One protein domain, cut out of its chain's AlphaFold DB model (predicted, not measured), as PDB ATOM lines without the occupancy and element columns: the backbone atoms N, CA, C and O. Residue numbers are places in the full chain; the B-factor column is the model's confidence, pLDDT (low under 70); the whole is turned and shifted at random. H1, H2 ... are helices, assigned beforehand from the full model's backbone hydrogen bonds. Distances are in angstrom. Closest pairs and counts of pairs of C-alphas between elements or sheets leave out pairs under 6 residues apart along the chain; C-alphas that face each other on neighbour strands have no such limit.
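Overview. This is residues 267 to 319 of the 607 residues of an uncharacterized protein of Tieghemostelium lacteum (UniProt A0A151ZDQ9). With little regular structure, this is a long looping stretch, residues 276 to 306, with two short helices at opposite ends of the whole: H2, the longer, at one and H1 at the other. Residues 314 to 319 stick out past the loops, of which 314 to 318 belong to H2. The printed part has 53 residues, in the order H1, H2, with no named strand; the class is all helix, though the named helices hold only 21 residues. It is compact, with a radius of gyration of the C-alphas of 11.4 A, and elongated, spanning 37 by 22 by 18 A.

Arrangement. H2, residues 307 to 318, and H1, residues 267 to 275, are apart. In both helices every O i to N i+4 pair is within hydrogen-bond range.

Along the chain. H2 is 15.9 A long and ends at C-alpha 318 (-23.966, 56.736, -26.988). H1 is 12.1 A long and begins at C-alpha 267 (-32.661, 34.537, -23.969).

Size, cuts and confidence. The C-alphas farthest apart, those of Gly 276 and Met 319, are 37.4 A apart. The link from H1 to H2 is long, with 31 residues. The printed part has no cut. Its mean pLDDT is 82.1; residues 278 and 319 are under 70.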
ATOM      1  N   SER A 267     -31.235  34.783 -23.728       81.94
ATOM      2  CA  SER A 267     -32.661  34.537 -23.969       81.94
ATOM      3  C   SER A 267     -32.938  33.931 -25.352       81.94
ATOM      4  O   SER A 267     -33.788  33.055 -25.474       81.94
ATOM      5  N   CYS A 268     -32.203  34.334 -26.394       81.06
ATOM      6  CA  CYS A 268     -32.373  33.784 -27.744       81.06
ATOM      7  C   CYS A 268     -31.705  32.409 -27.911       81.06
ATOM      8  O   CYS A 268     -32.210  31.585 -28.670       81.06
ATOM      9  N   MET A 269     -30.615  32.128 -27.178       84.12
ATOM     10  CA  MET A 269     -30.084  30.759 -27.079       84.12
ATOM     11  C   MET A 269     -31.100  29.829 -26.409       84.12
ATOM     12  O   MET A 269     -31.407  28.779 -26.961       84.12
ATOM     13  N   LYS A 270     -31.667  30.238 -25.263       85.69
ATOM     14  CA  LYS A 270     -32.694  29.460 -24.557       85.69
ATOM     15  C   LYS A 270     -33.920  29.199 -25.446       85.69
ATOM     16  O   LYS A 270     -34.330  28.053 -25.591       85.69
ATOM     17  N   ALA A 271     -34.422  30.233 -26.123       80.75
ATOM     18  CA  ALA A 271     -35.506  30.120 -27.099       80.75
ATOM     19  C   ALA A 271     -35.222  29.099 -28.217       80.75
ATOM     20  O   ALA A 271     -36.122  28.364 -28.625       80.75
ATOM     21  N   PHE A 272     -33.982  29.035 -28.715       82.50
ATOM     22  CA  PHE A 272     -33.585  28.039 -29.710       82.50
ATOM     23  C   PHE A 272     -33.583  26.620 -29.127       82.50
ATOM     24  O   PHE A 272     -34.138  25.718 -29.750       82.50
ATOM     25  N   SER A 273     -33.037  26.434 -27.920       85.25
ATOM     26  CA  SER A 273     -33.047  25.145 -27.214       85.25
ATOM     27  C   SER A 273     -34.458  24.621 -26.926       85.25
ATOM     28  O   SER A 273     -34.676  23.418 -26.995       85.25
ATOM     29  N   GLU A 274     -35.415  25.504 -26.625       85.19
ATOM     30  CA  GLU A 274     -36.796  25.126 -26.288       85.19
ATOM     31  C   GLU A 274     -37.693  24.905 -27.517       85.19
ATOM     32  O   GLU A 274     -38.636  24.121 -27.453       85.19
ATOM     33  N   THR A 275     -37.431  25.584 -28.643       84.56
ATOM     34  CA  THR A 275     -38.337  25.568 -29.816       84.56
ATOM     35  C   THR A 275     -37.757  24.926 -31.077       84.56
ATOM     36  O   THR A 275     -38.488  24.750 -32.053       84.56
ATOM     37  N   GLY A 276     -36.448  24.657 -31.116       84.25
ATOM     38  CA  GLY A 276     -35.717  24.213 -32.311       84.25
ATOM     39  C   GLY A 276     -35.657  25.243 -33.452       84.25
ATOM     40  O   GLY A 276     -35.051  24.982 -34.490       84.25
ATOM     41  N   LYS A 277     -36.278  26.421 -33.297       80.19
ATOM     42  CA  LYS A 277     -36.400  27.442 -34.345       80.19
ATOM     43  C   LYS A 277     -35.365  28.533 -34.113       80.19
ATOM     44  O   LYS A 277     -35.446  29.281 -33.141       80.19
ATOM     45  N   ALA A 278     -34.369  28.602 -34.999       67.56
ATOM     46  CA  ALA A 278     -33.293  29.586 -34.912       67.56
ATOM     47  C   ALA A 278     -33.877  31.001 -34.836       67.56
ATOM     48  O   ALA A 278     -34.729  31.370 -35.650       67.56
ATOM     49  N   CYS A 279     -33.435  31.807 -33.865       74.31
ATOM     50  CA  CYS A 279     -33.941  33.165 -33.818       74.31
ATOM     51  C   CYS A 279     -33.406  33.965 -35.011       74.31
ATOM     52  O   CYS A 279     -32.201  34.197 -35.117       74.31
ATOM     53  N   LEU A 280     -34.332  34.518 -35.803       71.31
ATOM     54  CA  LEU A 280     -34.071  35.551 -36.813       71.31
ATOM     55  C   LEU A 280     -33.095  36.630 -36.315       71.31
ATOM     56  O   LEU A 280     -32.306  37.133 -37.105       71.31
ATOM     57  N   CYS A 281     -33.095  36.940 -35.012       77.81
ATOM     58  CA  CYS A 281     -32.105  37.721 -34.261       77.81
ATOM     59  C   CYS A 281     -30.660  37.667 -34.787       77.81
ATOM     60  O   CYS A 281     -30.016  38.715 -34.824       77.81
ATOM     61  N   GLN A 282     -30.172  36.471 -35.149       77.19
ATOM     62  CA  GLN A 282     -28.782  36.213 -35.552       77.19
ATOM     63  C   GLN A 282     -28.435  36.706 -36.959       77.19
ATOM     64  O   GLN A 282     -27.261  36.878 -37.258       77.19
ATOM     65  N   VAL A 283     -29.420  36.905 -37.835       80.88
ATOM     66  CA  VAL A 283     -29.173  37.349 -39.213       80.88
ATOM     67  C   VAL A 283     -29.012  38.875 -39.221       80.88
ATOM     68  O   VAL A 283     -29.926  39.528 -38.722       80.88
ATOM     69  N   PRO A 284     -27.934  39.464 -39.775       81.56
ATOM     70  CA  PRO A 284     -27.798  40.918 -39.881       81.56
ATOM     71  C   PRO A 284     -28.952  41.559 -40.651       81.56
ATOM     72  O   PRO A 284     -29.454  40.982 -41.613       81.56
ATOM     73  N   SER A 285     -29.351  42.769 -40.265       82.94
ATOM     74  CA  SER A 285     -30.536  43.469 -40.779       82.94
ATOM     75  C   SER A 285     -30.595  43.597 -42.301       82.94
ATOM     76  O   SER A 285     -31.661  43.371 -42.864       82.94
ATOM     77  N   GLY A 286     -29.464  43.834 -42.972       85.56
ATOM     78  CA  GLY A 286     -29.368  43.845 -44.442       85.56
ATOM     79  C   GLY A 286     -29.509  42.472 -45.126       85.56
ATOM     80  O   GLY A 286     -29.600  42.408 -46.347       85.56
ATOM     81  N   VAL A 287     -29.526  41.377 -44.359       84.75
ATOM     82  CA  VAL A 287     -29.680  39.982 -44.822       84.75
ATOM     83  C   VAL A 287     -30.999  39.361 -44.317       84.75
ATOM     84  O   VAL A 287     -31.448  38.332 -44.829       84.75
ATOM     85  N   ARG A 288     -31.680  39.984 -43.341       85.38
ATOM     86  CA  ARG A 288     -33.026  39.575 -42.905       85.38
ATOM     87  C   ARG A 288     -34.011  39.772 -44.068       85.38
ATOM     88  O   ARG A 288     -34.185  40.886 -44.547       85.38
ATOM     89  N   LYS A 289     -34.758  38.728 -44.456       80.25
ATOM     90  CA  LYS A 289     -35.854  38.828 -45.454       80.25
ATOM     91  C   LYS A 289     -37.077  39.646 -44.987       80.25
ATOM     92  O   LYS A 289     -38.061  39.742 -45.709       80.25
ATOM     93  N   GLY A 290     -37.032  40.202 -43.780       80.19
ATOM     94  CA  GLY A 290     -38.042  41.085 -43.212       80.19
ATOM     95  C   GLY A 290     -37.489  41.773 -41.967       80.19
ATOM     96  O   GLY A 290     -36.632  41.219 -41.273       80.19
ATOM     97  N   VAL A 291     -37.966  42.984 -41.688       81.88
ATOM     98  CA  VAL A 291     -37.597  43.731 -40.476       81.88
ATOM     99  C   VAL A 291     -38.070  42.953 -39.237       81.88
ATOM    100  O   VAL A 291     -39.066  42.228 -39.289       81.88
ATOM    101  N   LEU A 292     -37.360  43.075 -38.110       84.19
ATOM    102  CA  LEU A 292     -37.927  42.655 -36.824       84.19
ATOM    103  C   LEU A 292     -39.194  43.488 -36.529       84.19
ATOM    104  O   LEU A 292     -39.254  44.646 -36.940       84.19
ATOM    105  N   PRO A 293     -40.164  42.959 -35.760       85.81
ATOM    106  CA  PRO A 293     -41.144  43.798 -35.076       85.81
ATOM    107  C   PRO A 293     -40.457  44.915 -34.278       85.81
ATOM    108  O   PRO A 293     -39.320  44.751 -33.826       85.81
ATOM    109  N   GLU A 294     -41.153  46.025 -34.034       89.25
ATOM    110  CA  GLU A 294     -40.605  47.125 -33.226       89.25
ATOM    111  C   GLU A 294     -40.329  46.697 -31.774       89.25
ATOM    112  O   GLU A 294     -39.378  47.187 -31.165       89.25
ATOM    113  N   ASP A 295     -41.065  45.705 -31.261       87.44
ATOM    114  CA  ASP A 295     -40.819  44.995 -29.992       87.44
ATOM    115  C   ASP A 295     -39.578  44.077 -30.010       87.44
ATOM    116  O   ASP A 295     -39.273  43.393 -29.029       87.44
ATOM    117  N   GLY A 296     -38.869  44.011 -31.138       87.25
ATOM    118  CA  GLY A 296     -37.784  43.073 -31.386       87.25
ATOM    119  C   GLY A 296     -38.276  41.649 -31.651       87.25
ATOM    120  O   GLY A 296     -39.362  41.402 -32.176       87.25
ATOM    121  N   CYS A 297     -37.444  40.663 -31.324       84.19
ATOM    122  CA  CYS A 297     -37.802  39.256 -31.488       84.19
ATOM    123  C   CYS A 297     -39.017  38.844 -30.631       84.19
ATOM    124  O   CYS A 297     -38.997  39.005 -29.415       84.19
ATOM    125  N   LYS A 298     -39.995  38.140 -31.220       81.44
ATOM    126  CA  LYS A 298     -41.142  37.571 -30.483       81.44
ATOM    127  C   LYS A 298     -40.776  36.681 -29.279       81.44
ATOM    128  O   LYS A 298     -41.553  36.632 -28.336       81.44
ATOM    129  N   ILE A 299     -39.632  35.984 -29.302       81.56
ATOM    130  CA  ILE A 299     -39.236  35.031 -28.243       81.56
ATOM    131  C   ILE A 299     -38.297  35.651 -27.193       81.56
ATOM    132  O   ILE A 299     -38.393  35.326 -26.017       81.56
ATOM    133  N   CYS A 300     -37.387  36.544 -27.598       80.81
ATOM    134  CA  CYS A 300     -36.359  37.103 -26.708       80.81
ATOM    135  C   CYS A 300     -36.263  38.641 -26.711       80.81
ATOM    136  O   CYS A 300     -35.329  39.177 -26.127       80.81
ATOM    137  N   LYS A 301     -37.193  39.350 -27.363       84.38
ATOM    138  CA  LYS A 301     -37.375  40.820 -27.388       84.38
ATOM    139  C   LYS A 301     -36.156  41.691 -27.760       84.38
ATOM    140  O   LYS A 301     -36.260  42.913 -27.752       84.38
ATOM    141  N   CYS A 302     -35.016  41.118 -28.167       85.12
ATOM    142  CA  CYS A 302     -33.898  41.921 -28.683       85.12
ATOM    143  C   CYS A 302     -34.260  42.551 -30.038       85.12
ATOM    144  O   CYS A 302     -34.741  41.859 -30.946       85.12
ATOM    145  N   LYS A 303     -34.008  43.858 -30.187       85.94
ATOM    146  CA  LYS A 303     -34.167  44.624 -31.440       85.94
ATOM    147  C   LYS A 303     -32.964  44.399 -32.371       85.94
ATOM    148  O   LYS A 303     -32.293  45.343 -32.777       85.94
ATOM    149  N   GLY A 304     -32.675  43.121 -32.619       84.31
ATOM    150  CA  GLY A 304     -31.406  42.639 -33.159       84.31
ATOM    151  C   GLY A 304     -30.503  42.072 -32.063       84.31
ATOM    152  O   GLY A 304     -30.400  42.637 -30.977       84.31
ATOM    153  N   CYS A 305     -29.859  40.935 -32.345       83.19
ATOM    154  CA  CYS A 305     -28.777  40.386 -31.517       83.19
ATOM    155  C   CYS A 305     -27.478  40.158 -32.326       83.19
ATOM    156  O   CYS A 305     -26.477  39.724 -31.759       83.19
ATOM    157  N   HIS A 306     -27.473  40.449 -33.635       85.12
ATOM    158  CA  HIS A 306     -26.260  40.403 -34.453       85.12
ATOM    159  C   HIS A 306     -25.275  41.495 -33.988       85.12
ATOM    160  O   HIS A 306     -25.719  42.626 -33.765       85.12
ATOM    161  N   PRO A 307     -23.961  41.220 -33.850       79.44
ATOM    162  CA  PRO A 307     -22.995  42.193 -33.330       79.44
ATOM    163  C   PRO A 307     -22.984  43.527 -34.086       79.44
ATOM    164  O   PRO A 307     -22.882  44.570 -33.449       79.44
ATOM    165  N   GLU A 308     -23.174  43.531 -35.408       84.19
ATOM    166  CA  GLU A 308     -23.274  44.768 -36.204       84.19
ATOM    167  C   GLU A 308     -24.456  45.655 -35.778       84.19
ATOM    168  O   GLU A 308     -24.312  46.871 -35.668       84.19
ATOM    169  N   GLU A 309     -25.620  45.061 -35.491       83.69
ATOM    170  CA  GLU A 309     -26.808  45.794 -35.029       83.69
ATOM    171  C   GLU A 309     -26.648  46.284 -33.592       83.69
ATOM    172  O   GLU A 309     -27.145  47.355 -33.250       83.69
ATOM    173  N   ILE A 310     -25.910  45.548 -32.759       82.19
ATOM    174  CA  ILE A 310     -25.572  45.976 -31.397       82.19
ATOM    175  C   ILE A 310     -24.601  47.157 -31.449       82.19
ATOM    176  O   ILE A 310     -24.845  48.163 -30.792       82.19
ATOM    177  N   ILE A 311     -23.565  47.102 -32.291       84.94
ATOM    178  CA  ILE A 311     -22.636  48.222 -32.524       84.94
ATOM    179  C   ILE A 311     -23.380  49.433 -33.108       84.94
ATOM    180  O   ILE A 311     -23.141  50.564 -32.682       84.94
ATOM    181  N   ALA A 312     -24.311  49.222 -34.045       84.25
ATOM    182  CA  ALA A 312     -25.120  50.292 -34.628       84.25
ATOM    183  C   ALA A 312     -26.079  50.929 -33.606       84.25
ATOM    184  O   ALA A 312     -26.154  52.154 -33.529       84.25
ATOM    185  N   ASN A 313     -26.774  50.129 -32.791       79.62
ATOM    186  CA  ASN A 313     -27.645  50.630 -31.725       79.62
ATOM    187  C   ASN A 313     -26.841  51.327 -30.619       79.62
ATOM    188  O   ASN A 313     -27.243  52.396 -30.173       79.62
ATOM    189  N   TYR A 314     -25.675  50.798 -30.239       84.00
ATOM    190  CA  TYR A 314     -24.787  51.437 -29.266       84.00
ATOM    191  C   TYR A 314     -24.277  52.788 -29.785       84.00
ATOM    192  O   TYR A 314     -24.357  53.783 -29.072       84.00
ATOM    193  N   ARG A 315     -23.876  52.887 -31.064       85.25
ATOM    194  CA  ARG A 315     -23.558  54.180 -31.702       85.25
ATOM    195  C   ARG A 315     -24.742  55.156 -31.685       85.25
ATOM    196  O   ARG A 315     -24.525  56.331 -31.420       85.25
ATOM    197  N   ARG A 316     -25.974  54.683 -31.921       82.00
ATOM    198  CA  ARG A 316     -27.209  55.498 -31.878       82.00
ATOM    199  C   ARG A 316     -27.646  55.922 -30.468       82.00
ATOM    200  O   ARG A 316     -28.450  56.838 -30.364       82.00
ATOM    201  N   GLN A 317     -27.180  55.245 -29.417       80.00
ATOM    202  CA  GLN A 317     -27.504  55.568 -28.020       80.00
ATOM    203  C   GLN A 317     -26.404  56.380 -27.323       80.00
ATOM    204  O   GLN A 317     -26.708  57.210 -26.473       80.00
ATOM    205  N   VAL A 318     -25.133  56.133 -27.659       81.25
ATOM    206  CA  VAL A 318     -23.966  56.736 -26.988       81.25
ATOM    207  C   VAL A 318     -23.483  58.011 -27.671       81.25
ATOM    208  O   VAL A 318     -22.910  58.871 -27.006       81.25
ATOM    209  N   MET A 319     -23.770  58.205 -28.963       63.41
ATOM    210  CA  MET A 319     -23.889  59.573 -29.456       63.41
ATOM    211  C   MET A 319     -25.250  60.103 -28.996       63.41
ATOM    212  O   MET A 319     -26.264  59.590 -29.476       63.41
TER     213      MET A 319